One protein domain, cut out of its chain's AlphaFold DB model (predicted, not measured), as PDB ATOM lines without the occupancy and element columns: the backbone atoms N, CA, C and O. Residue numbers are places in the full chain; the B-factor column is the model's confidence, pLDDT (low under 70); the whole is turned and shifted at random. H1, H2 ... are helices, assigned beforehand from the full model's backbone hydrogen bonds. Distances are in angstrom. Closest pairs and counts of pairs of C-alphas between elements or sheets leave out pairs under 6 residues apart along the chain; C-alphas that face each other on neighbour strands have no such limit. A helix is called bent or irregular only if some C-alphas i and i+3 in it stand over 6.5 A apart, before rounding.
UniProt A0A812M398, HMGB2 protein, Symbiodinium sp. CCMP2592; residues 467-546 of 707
ATOM      1  N   LEU A 467     -37.404 -21.286  20.152       86.31
ATOM      2  CA  LEU A 467     -36.452 -20.427  19.463       86.31
ATOM      3  C   LEU A 467     -35.351 -21.276  18.824       86.31
ATOM      4  O   LEU A 467     -35.161 -21.199  17.610       86.31
ATOM      5  N   PHE A 468     -34.767 -22.190  19.603       85.81
ATOM      6  CA  PHE A 468     -33.823 -23.204  19.138       85.81
ATOM      7  C   PHE A 468     -34.394 -24.082  18.027       85.81
ATOM      8  O   PHE A 468     -33.799 -24.190  16.964       85.81
ATOM      9  N   MET A 469     -35.601 -24.631  18.200       83.56
ATOM     10  CA  MET A 469     -36.269 -25.423  17.157       83.56
ATOM     11  C   MET A 469     -36.548 -24.625  15.880       83.56
ATOM     12  O   MET A 469     -36.663 -25.206  14.804       83.56
ATOM     13  N   SER A 470     -36.705 -23.301  15.987       82.12
ATOM     14  CA  SER A 470     -36.896 -22.444  14.818       82.12
ATOM     15  C   SER A 470     -35.592 -22.045  14.129       82.12
ATOM     16  O   SER A 470     -35.620 -21.907  12.911       82.12
ATOM     17  N   LYS A 471     -34.483 -21.912  14.873       81.75
ATOM     18  CA  LYS A 471     -33.124 -21.712  14.333       81.75
ATOM     19  C   LYS A 471     -32.586 -23.004  13.697       81.75
ATOM     20  O   LYS A 471     -32.065 -22.962  12.595       81.75
ATOM     21  N   ASN A 472     -32.851 -24.161  14.306       76.62
ATOM     22  CA  ASN A 472     -32.439 -25.488  13.823       76.62
ATOM     23  C   ASN A 472     -33.510 -26.197  12.983       76.62
ATOM     24  O   ASN A 472     -33.636 -27.426  13.001       76.62
ATOM     25  N   LYS A 473     -34.337 -25.434  12.259       63.03
ATOM     26  CA  LYS A 473     -35.443 -25.964  11.452       63.03
ATOM     27  C   LYS A 473     -34.907 -26.611  10.164       63.03
ATOM     28  O   LYS A 473     -35.047 -26.057   9.084       63.03
ATOM     29  N   GLY A 474     -34.295 -27.784  10.316       59.59
ATOM     30  CA  GLY A 474     -33.697 -28.587   9.244       59.59
ATOM     31  C   GLY A 474     -32.995 -29.869   9.728       59.59
ATOM     32  O   GLY A 474     -32.898 -30.822   8.967       59.59
ATOM     33  N   SER A 475     -32.586 -29.957  11.004       56.38
ATOM     34  CA  SER A 475     -31.781 -31.073  11.543       56.38
ATOM     35  C   SER A 475     -32.597 -32.252  12.105       56.38
ATOM     36  O   SER A 475     -32.433 -32.676  13.250       56.38
ATOM     37  N   GLY A 476     -33.489 -32.813  11.287       60.44
ATOM     38  CA  GLY A 476     -34.293 -33.984  11.659       60.44
ATOM     39  C   GLY A 476     -35.539 -33.636  12.483       60.44
ATOM     40  O   GLY A 476     -35.681 -32.543  13.023       60.44
ATOM     41  N   GLY A 477     -36.518 -34.547  12.516       76.81
ATOM     42  CA  GLY A 477     -37.853 -34.286  13.071       76.81
ATOM     43  C   GLY A 477     -37.876 -33.806  14.534       76.81
ATOM     44  O   GLY A 477     -36.883 -33.859  15.250       76.81
ATOM     45  N   LEU A 478     -39.059 -33.406  15.024       71.94
ATOM     46  CA  LEU A 478     -39.281 -32.813  16.363       71.94
ATOM     47  C   LEU A 478     -38.618 -33.555  17.544       71.94
ATOM     48  O   LEU A 478     -38.379 -32.949  18.585       71.94
ATOM     49  N   LYS A 479     -38.368 -34.862  17.404       78.00
ATOM     50  CA  LYS A 479     -37.677 -35.683  18.405       78.00
ATOM     51  C   LYS A 479     -36.156 -35.469  18.386       78.00
ATOM     52  O   LYS A 479     -35.598 -35.224  19.446       78.00
ATOM     53  N   ALA A 480     -35.532 -35.456  17.208       79.38
ATOM     54  CA  ALA A 480     -34.102 -35.183  17.047       79.38
ATOM     55  C   ALA A 480     -33.750 -33.759  17.503       79.38
ATOM     56  O   ALA A 480     -32.773 -33.552  18.209       79.38
ATOM     57  N   GLN A 481     -34.617 -32.781  17.222       77.94
ATOM     58  CA  GLN A 481     -34.457 -31.417  17.738       77.94
ATOM     59  C   GLN A 481     -34.612 -31.322  19.262       77.94
ATOM     60  O   GLN A 481     -33.994 -30.470  19.894       77.94
ATOM     61  N   ALA A 482     -35.451 -32.162  19.874       78.06
ATOM     62  CA  ALA A 482     -35.585 -32.204  21.328       78.06
ATOM     63  C   ALA A 482     -34.370 -32.874  21.990       78.06
ATOM     64  O   ALA A 482     -33.924 -32.413  23.036       78.06
ATOM     65  N   GLU A 483     -33.813 -33.910  21.362       82.00
ATOM     66  CA  GLU A 483     -32.566 -34.557  21.787       82.00
ATOM     67  C   GLU A 483     -31.364 -33.614  21.611       82.00
ATOM     68  O   GLU A 483     -30.582 -33.463  22.543       82.00
ATOM     69  N   ALA A 484     -31.289 -32.870  20.503       80.38
ATOM     70  CA  ALA A 484     -30.277 -31.836  20.275       80.38
ATOM     71  C   ALA A 484     -30.378 -30.669  21.277       80.38
ATOM     72  O   ALA A 484     -29.362 -30.140  21.717       80.38
ATOM     73  N   TRP A 485     -31.594 -30.289  21.689       79.88
ATOM     74  CA  TRP A 485     -31.794 -29.302  22.756       79.88
ATOM     75  C   TRP A 485     -31.257 -29.809  24.099       79.88
ATOM     76  O   TRP A 485     -30.623 -29.058  24.835       79.88
ATOM     77  N   SER A 486     -31.490 -31.083  24.421       81.44
ATOM     78  CA  SER A 486     -30.956 -31.712  25.632       81.44
ATOM     79  C   SER A 486     -29.437 -31.912  25.583       81.44
ATOM     80  O   SER A 486     -28.794 -31.758  26.618       81.44
ATOM     81  N   ALA A 487     -28.865 -32.186  24.408       82.69
ATOM     82  CA  ALA A 487     -27.426 -32.358  24.199       82.69
ATOM     83  C   ALA A 487     -26.622 -31.049  24.315       82.69
ATOM     84  O   ALA A 487     -25.440 -31.095  24.632       82.69
ATOM     85  N   LEU A 488     -27.260 -29.885  24.126       77.81
ATOM     86  CA  LEU A 488     -26.627 -28.563  24.251       77.81
ATOM     87  C   LEU A 488     -26.149 -28.217  25.679       77.81
ATOM     88  O   LEU A 488     -25.436 -27.231  25.863       77.81
ATOM     89  N   GLY A 489     -26.561 -28.988  26.693       78.31
ATOM     90  CA  GLY A 489     -26.183 -28.758  28.090       78.31
ATOM     91  C   GLY A 489     -26.728 -27.448  28.680       78.31
ATOM     92  O   GLY A 489     -27.438 -26.682  28.028       78.31
ATOM     93  N   ALA A 490     -26.427 -27.185  29.955       73.19
ATOM     94  CA  ALA A 490     -26.922 -25.997  30.659       73.19
ATOM     95  C   ALA A 490     -26.330 -24.681  30.120       73.19
ATOM     96  O   ALA A 490     -26.984 -23.645  30.214       73.19
ATOM     97  N   GLU A 491     -25.122 -24.714  29.558       74.19
ATOM     98  CA  GLU A 491     -24.438 -23.531  29.019       74.19
ATOM     99  C   GLU A 491     -24.970 -23.146  27.639       74.19
ATOM    100  O   GLU A 491     -25.396 -22.009  27.458       74.19
ATOM    101  N   GLY A 492     -25.116 -24.103  26.716       79.50
ATOM    102  CA  GLY A 492     -25.738 -23.839  25.419       79.50
ATOM    103  C   GLY A 492     -27.217 -23.463  25.543       79.50
ATOM    104  O   GLY A 492     -27.710 -22.617  24.804       79.50
ATOM    105  N   GLN A 493     -27.955 -24.036  26.501       81.75
ATOM    106  CA  GLN A 493     -29.356 -23.657  26.733       81.75
ATOM    107  C   GLN A 493     -29.513 -22.240  27.308       81.75
ATOM    108  O   GLN A 493     -30.548 -21.618  27.053       81.75
ATOM    109  N   LYS A 494     -28.533 -21.720  28.064       86.38
ATOM    110  CA  LYS A 494     -28.602 -20.380  28.676       86.38
ATOM    111  C   LYS A 494     -28.723 -19.278  27.628       86.38
ATOM    112  O   LYS A 494     -29.602 -18.438  27.771       86.38
ATOM    113  N   GLU A 495     -27.971 -19.343  26.531       84.44
ATOM    114  CA  GLU A 495     -28.029 -18.337  25.457       84.44
ATOM    115  C   GLU A 495     -29.435 -18.208  24.850       84.44
ATOM    116  O   GLU A 495     -29.978 -17.113  24.709       84.44
ATOM    117  N   TYR A 496     -30.090 -19.340  24.571       86.62
ATOM    118  CA  TYR A 496     -31.464 -19.354  24.060       86.62
ATOM    119  C   TYR A 496     -32.496 -18.961  25.122       86.62
ATOM    120  O   TYR A 496     -33.582 -18.475  24.786       86.62
ATOM    121  N   VAL A 497     -32.207 -19.204  26.403       85.56
ATOM    122  CA  VAL A 497     -33.044 -18.765  27.527       85.56
ATOM    123  C   VAL A 497     -32.961 -17.252  27.698       85.56
ATOM    124  O   VAL A 497     -34.008 -16.625  27.867       85.56
ATOM    125  N   ASP A 498     -31.775 -16.668  27.574       85.06
ATOM    126  CA  ASP A 498     -31.548 -15.229  27.668       85.06
ATOM    127  C   ASP A 498     -32.086 -14.490  26.431       85.06
ATOM    128  O   ASP A 498     -32.780 -13.481  26.586       85.06
ATOM    129  N   GLU A 499     -31.937 -15.045  25.218       84.38
ATOM    130  CA  GLU A 499     -32.629 -14.560  24.009       84.38
ATOM    131  C   GLU A 499     -34.157 -14.632  24.161       84.38
ATOM    132  O   GLU A 499     -34.877 -13.687  23.838       84.38
ATOM    133  N   ALA A 500     -34.702 -15.739  24.674       85.69
ATOM    134  CA  ALA A 500     -36.145 -15.853  24.881       85.69
ATOM    135  C   ALA A 500     -36.653 -14.906  25.976       85.69
ATOM    136  O   ALA A 500     -37.797 -14.441  25.912       85.69
ATOM    137  N   ARG A 501     -35.823 -14.614  26.982       82.81
ATOM    138  CA  ARG A 501     -36.126 -13.658  28.045       82.81
ATOM    139  C   ARG A 501     -36.130 -12.232  27.512       82.81
ATOM    140  O   ARG A 501     -37.116 -11.536  27.742       82.81
ATOM    141  N   SER A 502     -35.122 -11.831  26.741       80.62
ATOM    142  CA  SER A 502     -35.052 -10.497  26.135       80.62
ATOM    143  C   SER A 502     -36.194 -10.270  25.140       80.62
ATOM    144  O   SER A 502     -36.893  -9.260  25.221       80.62
ATOM    145  N   LEU A 503     -36.507 -11.259  24.297       79.31
ATOM    146  CA  LEU A 503     -37.671 -11.226  23.405       79.31
ATOM    147  C   LEU A 503     -38.990 -11.184  24.176       79.31
ATOM    148  O   LEU A 503     -39.948 -10.537  23.748       79.31
ATOM    149  N   SER A 504     -39.074 -11.858  25.322       78.06
ATOM    150  CA  SER A 504     -40.248 -11.764  26.184       78.06
ATOM    151  C   SER A 504     -40.371 -10.395  26.839       78.06
ATOM    152  O   SER A 504     -41.479  -9.887  26.949       78.06
ATOM    153  N   GLU A 505     -39.281  -9.786  27.280       79.56
ATOM    154  CA  GLU A 505     -39.292  -8.448  27.874       79.56
ATOM    155  C   GLU A 505     -39.636  -7.377  26.830       79.56
ATOM    156  O   GLU A 505     -40.432  -6.483  27.114       79.56
ATOM    157  N   GLN A 506     -39.157  -7.523  25.594       76.81
ATOM    158  CA  GLN A 506     -39.524  -6.659  24.470       76.81
ATOM    159  C   GLN A 506     -41.008  -6.813  24.104       76.81
ATOM    160  O   GLN A 506     -41.772  -5.854  24.220       76.81
ATOM    161  N   THR A 507     -41.458  -8.030  23.785       74.62
ATOM    162  CA  THR A 507     -42.844  -8.271  23.339       74.62
ATOM    163  C   THR A 507     -43.880  -8.059  24.443       74.62
ATOM    164  O   THR A 507     -44.958  -7.516  24.206       74.62
ATOM    165  N   LEU A 508     -43.599  -8.491  25.675       67.62
ATOM    166  CA  LEU A 508     -44.542  -8.422  26.796       67.62
ATOM    167  C   LEU A 508     -44.470  -7.081  27.535       67.62
ATOM    168  O   LEU A 508     -45.472  -6.674  28.132       67.62
ATOM    169  N   GLY A 509     -43.312  -6.420  27.494       70.19
ATOM    170  CA  GLY A 509     -43.054  -5.128  28.115       70.19
ATOM    171  C   GLY A 509     -43.361  -3.956  27.192       70.19
ATOM    172  O   GLY A 509     -44.233  -3.165  27.525       70.19
ATOM    173  N   ARG A 510     -42.696  -3.823  26.042       75.94
ATOM    174  CA  ARG A 510     -42.841  -2.644  25.167       75.94
ATOM    175  C   ARG A 510     -44.031  -2.790  24.222       75.94
ATOM    176  O   ARG A 510     -45.025  -2.081  24.397       75.94
ATOM    177  N   ASP A 511     -44.023  -3.800  23.361       79.19
ATOM    178  CA  ASP A 511     -45.023  -3.955  22.294       79.19
ATOM    179  C   ASP A 511     -46.438  -4.165  22.852       79.19
ATOM    180  O   ASP A 511     -47.428  -3.629  22.357       79.19
ATOM    181  N   MET A 512     -46.570  -4.928  23.941       79.06
ATOM    182  CA  MET A 512     -47.859  -5.133  24.606       79.06
ATOM    183  C   MET A 512     -48.348  -3.897  25.369       79.06
ATOM    184  O   MET A 512     -49.563  -3.746  25.537       79.06
ATOM    185  N   LEU A 513     -47.461  -3.025  25.864       80.31
ATOM    186  CA  LEU A 513     -47.868  -1.742  26.446       80.31
ATOM    187  C   LEU A 513     -48.279  -0.755  25.354       80.31
ATOM    188  O   LEU A 513     -49.267  -0.046  25.541       80.31
ATOM    189  N   GLU A 514     -47.586  -0.751  24.220       82.25
ATOM    190  CA  GLU A 514     -47.932   0.047  23.044       82.25
ATOM    191  C   GLU A 514     -49.271  -0.395  22.455       82.25
ATOM    192  O   GLU A 514     -50.191   0.418  22.375       82.25
ATOM    193  N   PHE A 515     -49.479  -1.697  22.239       83.75
ATOM    194  CA  PHE A 515     -50.762  -2.247  21.793       83.75
ATOM    195  C   PHE A 515     -51.918  -1.886  22.736       83.75
ATOM    196  O   PHE A 515     -53.016  -1.549  22.295       83.75
ATOM    197  N   ARG A 516     -51.700  -1.913  24.059       82.25
ATOM    198  CA  ARG A 516     -52.719  -1.494  25.044       82.25
ATOM    199  C   ARG A 516     -53.067  -0.007  24.955       82.25
ATOM    200  O   ARG A 516     -54.162   0.369  25.382       82.25
ATOM    201  N   LYS A 517     -52.154   0.829  24.457       84.19
ATOM    202  CA  LYS A 517     -52.375   2.263  24.240       84.19
ATOM    203  C   LYS A 517     -53.098   2.525  22.911       84.19
ATOM    204  O   LYS A 517     -53.918   3.449  22.880       84.19
ATOM    205  N   THR A 518     -52.884   1.688  21.891       89.38
ATOM    206  CA  THR A 518     -53.538   1.745  20.570       89.38
ATOM    207  C   THR A 518     -55.066   1.623  20.661       89.38
ATOM    208  O   THR A 518     -55.613   0.929  21.528       89.38
ATOM    209  N   GLY A 519     -55.786   2.290  19.749       85.31
ATOM    210  CA  GLY A 519     -57.255   2.263  19.678       85.31
ATOM    211  C   GLY A 519     -57.830   0.849  19.524       85.31
ATOM    212  O   GLY A 519     -58.805   0.493  20.190       85.31
ATOM    213  N   GLU A 520     -57.166   0.002  18.736       82.06
ATOM    214  CA  GLU A 520     -57.541  -1.402  18.533       82.06
ATOM    215  C   GLU A 520     -57.374  -2.248  19.798       82.06
ATOM    216  O   GLU A 520     -58.270  -3.017  20.155       82.06
ATOM    217  N   GLY A 521     -56.278  -2.066  20.540       82.88
ATOM    218  CA  GLY A 521     -56.058  -2.775  21.796       82.88
ATOM    219  C   GLY A 521     -57.061  -2.369  22.871       82.88
ATOM    220  O   GLY A 521     -57.607  -3.239  23.557       82.88
ATOM    221  N   LYS A 522     -57.404  -1.077  22.973       84.38
ATOM    222  CA  LYS A 522     -58.482  -0.586  23.854       84.38
ATOM    223  C   LYS A 522     -59.844  -1.176  23.469       84.38
ATOM    224  O   LYS A 522     -60.570  -1.653  24.349       84.38
ATOM    225  N   LYS A 523     -60.179  -1.221  22.172       85.75
ATOM    226  CA  LYS A 523     -61.411  -1.851  21.651       85.75
ATOM    227  C   LYS A 523     -61.448  -3.347  21.971       85.75
ATOM    228  O   LYS A 523     -62.449  -3.825  22.508       85.75
ATOM    229  N   TYR A 524     -60.353  -4.071  21.744       84.50
ATOM    230  CA  TYR A 524     -60.232  -5.495  22.057       84.50
ATOM    231  C   TYR A 524     -60.353  -5.772  23.560       84.50
ATOM    232  O   TYR A 524     -61.083  -6.675  23.967       84.50
ATOM    233  N   LEU A 525     -59.703  -4.977  24.415       83.56
ATOM    234  CA  LEU A 525     -59.831  -5.080  25.873       83.56
ATOM    235  C   LEU A 525     -61.267  -4.827  26.341       83.56
ATOM    236  O   LEU A 525     -61.755  -5.563  27.202       83.56
ATOM    237  N   ARG A 526     -61.966  -3.847  25.752       86.44
ATOM    238  CA  ARG A 526     -63.383  -3.570  26.033       86.44
ATOM    239  C   ARG A 526     -64.274  -4.738  25.618       86.44
ATOM    240  O   ARG A 526     -65.081  -5.192  26.427       86.44
ATOM    241  N   LEU A 527     -64.093  -5.267  24.408       86.12
ATOM    242  CA  LEU A 527     -64.835  -6.428  23.909       86.12
ATOM    243  C   LEU A 527     -64.550  -7.682  24.742       86.12
ATOM    244  O   LEU A 527     -65.465  -8.424  25.086       86.12
ATOM    245  N   LYS A 528     -63.296  -7.897  25.142       85.56
ATOM    246  CA  LYS A 528     -62.891  -9.019  25.993       85.56
ATOM    247  C   LYS A 528     -63.476  -8.901  27.397       85.56
ATOM    248  O   LYS A 528     -63.926  -9.900  27.952       85.56
ATOM    249  N   ALA A 529     -63.511  -7.695  27.963       86.19
ATOM    250  CA  ALA A 529     -64.171  -7.431  29.235       86.19
ATOM    251  C   ALA A 529     -65.693  -7.625  29.138       86.19
ATOM    252  O   ALA A 529     -66.284  -8.210  30.045       86.19
ATOM    253  N   ALA A 530     -66.326  -7.197  28.042       86.06
ATOM    254  CA  ALA A 530     -67.750  -7.410  27.785       86.06
ATOM    255  C   ALA A 530     -68.089  -8.902  27.624       86.06
ATOM    256  O   ALA A 530     -69.006  -9.393  28.278       86.06
ATOM    257  N   ALA A 531     -67.294  -9.651  26.856       87.31
ATOM    258  CA  ALA A 531     -67.440 -11.097  26.701       87.31
ATOM    259  C   ALA A 531     -67.235 -11.839  28.031       87.31
ATOM    260  O   ALA A 531     -67.999 -12.740  28.363       87.31
ATOM    261  N   ALA A 532     -66.258 -11.421  28.843       85.25
ATOM    262  CA  ALA A 532     -66.057 -11.979  30.178       85.25
ATOM    263  C   ALA A 532     -67.241 -11.687  31.116       85.25
ATOM    264  O   ALA A 532     -67.631 -12.561  31.889       85.25
ATOM    265  N   LYS A 533     -67.842 -10.490  31.052       85.56
ATOM    266  CA  LYS A 533     -69.069 -10.168  31.801       85.56
ATOM    267  C   LYS A 533     -70.245 -11.028  31.336       85.56
ATOM    268  O   LYS A 533     -70.891 -11.640  32.181       85.56
ATOM    269  N   LYS A 534     -70.466 -11.148  30.023       87.25
ATOM    270  CA  LYS A 534     -71.512 -12.001  29.436       87.25
ATOM    271  C   LYS A 534     -71.351 -13.462  29.858       87.25
ATOM    272  O   LYS A 534     -72.289 -14.038  30.386       87.25
ATOM    273  N   ALA A 535     -70.142 -14.016  29.784       85.44
ATOM    274  CA  ALA A 535     -69.865 -15.382  30.227       85.44
ATOM    275  C   ALA A 535     -70.148 -15.602  31.727       85.44
ATOM    276  O   ALA A 535     -70.607 -16.675  32.122       85.44
ATOM    277  N   ARG A 536     -69.899 -14.595  32.580       85.56
ATOM    278  CA  ARG A 536     -70.245 -14.654  34.013       85.56
ATOM    279  C   ARG A 536     -71.758 -14.612  34.232       85.56
ATOM    280  O   ARG A 536     -72.240 -15.348  35.087       85.56
ATOM    281  N   VAL A 537     -72.487 -13.807  33.460       87.56
ATOM    282  CA  VAL A 537     -73.960 -13.760  33.483       87.56
ATOM    283  C   VAL A 537     -74.553 -15.078  32.977       87.56
ATOM    284  O   VAL A 537     -75.407 -15.643  33.651       87.56
ATOM    285  N   ASP A 538     -74.044 -15.632  31.876       83.44
ATOM    286  CA  ASP A 538     -74.486 -16.918  31.319       83.44
ATOM    287  C   ASP A 538     -74.209 -18.078  32.289       83.44
ATOM    288  O   ASP A 538     -75.048 -18.957  32.480       83.44
ATOM    289  N   SER A 539     -73.063 -18.052  32.978       82.75
ATOM    290  CA  SER A 539     -72.742 -19.029  34.028       82.75
ATOM    291  C   SER A 539     -73.666 -18.898  35.243       82.75
ATOM    292  O   SER A 539     -74.050 -19.908  35.830       82.75
ATOM    293  N   ALA A 540     -74.038 -17.673  35.631       84.56
ATOM    294  CA  ALA A 540     -75.020 -17.439  36.687       84.56
ATOM    295  C   ALA A 540     -76.419 -17.915  36.261       84.56
ATOM    296  O   ALA A 540     -77.090 -18.582  37.045       84.56
ATOM    297  N   ARG A 541     -76.817 -17.671  35.004       83.38
ATOM    298  CA  ARG A 541     -78.073 -18.164  34.422       83.38
ATOM    299  C   ARG A 541     -78.125 -19.688  34.450       83.38
ATOM    300  O   ARG A 541     -79.075 -20.245  34.970       83.38
ATOM    301  N   ALA A 542     -77.074 -20.366  33.991       83.56
ATOM    302  CA  ALA A 542     -76.998 -21.827  34.022       83.56
ATOM    303  C   ALA A 542     -77.005 -22.405  35.449       83.56
ATOM    304  O   ALA A 542     -77.504 -23.502  35.673       83.56
ATOM    305  N   LYS A 543     -76.450 -21.681  36.431       82.75
ATOM    306  CA  LYS A 543     -76.398 -22.130  37.829       82.75
ATOM    307  C   LYS A 543     -77.752 -22.033  38.540       82.75
ATOM    308  O   LYS A 543     -78.050 -22.906  39.355       82.75
ATOM    309  N   TYR A 544     -78.514 -20.970  38.281       82.38
ATOM    310  CA  TYR A 544     -79.764 -20.679  38.994       82.38
ATOM    311  C   TYR A 544     -81.022 -21.057  38.200       82.38
ATOM    312  O   TYR A 544     -81.964 -21.541  38.806       82.38
ATOM    313  N   LEU A 545     -81.008 -20.925  36.869       79.12
ATOM    314  CA  LEU A 545     -82.137 -21.226  35.971       79.12
ATOM    315  C   LEU A 545     -81.895 -22.435  35.047       79.12
ATOM    316  O   LEU A 545     -82.665 -22.674  34.127       79.12
ATOM    317  N   GLY A 546     -80.784 -23.159  35.220       74.62
ATOM    318  CA  GLY A 546     -80.417 -24.312  34.384       74.62
ATOM    319  C   GLY A 546     -80.568 -25.675  35.064       74.62
ATOM    320  O   GLY A 546     -80.022 -26.651  34.555       74.62
TER     321      GLY A 546
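Overview. This is residues 467 to 546 of the 707 residues of the protein "HMGB2 protein" of Symbiodinium sp. CCMP2592 (UniProt A0A812M398). Two long helices, H3 and H4, meet near their ends as a wide L, and two short helices, H1 and H2, gather near the end of H3 that is far from the corner. H1 packs on residues 496 to 500 of H3, while residues 526 to 537 and 539 to 545, most of them in H4, stick out as a bare arm. Read along the printed part, the 80 residues hold four named helices in the order H1, H2, H3, H4 and no named strand, and the class is all helix. The whole is extended, with a radius of gyration of the C-alphas of 21.2 A, and it spans 56 by 35 by 23 A.

Arrangement. Start at H1, residues 467 to 471, which only just touches H2, residues 478 to 487, with 3 pairs of C-alphas within 8 A; the closest C-alphas are those of Met 469 and Gln 481, 6.3 A apart. H1 also only just touches H3, residues 489 to 517, with 3 pairs within 8 A and with residues 496 to 500 of H3 alone; look at the C-alphas of Phe 468 and Tyr 496, the closest, 6.7 A apart. H2 and H3 are close but not clearly touching, their closest C-alphas those of Trp 485 and Gln 493 at 7.3 A, and they run opposite ways at a steep tilt of 64 degrees. Go on to H4, residues 519 to 544: it is close to H3 but not clearly touching, the closest C-alphas being those of Phe 515 and Gly 521 at 5.3 A, and the two lines are about perpendicular at 87 degrees. H4 is apart from H1 and from H2. In the backbones of H1, H2 and H4 every O i to N i+4 pair is within hydrogen-bond range; in H3, 20 of 25 are.

Along the chain. Find C-alpha 467 at (-36.452, -20.427, 19.463), where H1 begins its five residues. H2 follows with ten residues, from Leu 478 to Ala 487. Find C-alpha 489 at (-26.183, -28.758, 28.090); from there H3 runs 40.8 A to Lys 517. H3 is neither bent nor irregular, but only just: C-alphas 508 and 511 are 6.4 A apart. H4 then runs 37.5 A from Gly 519 to C-alpha 544 at (-79.764, -20.679, 38.994).

Size, cuts and confidence. The two C-alphas farthest apart are those of Glu 491 and Leu 545, at 58.2 A. The printed part has no cut; the links H2 to H3 and H3 to H4 are tight, and H1 to H2 is short. The mean pLDDT of the printed part is 80.7, and when you reach residues 473 to 476 and residue 508 you find values under 70.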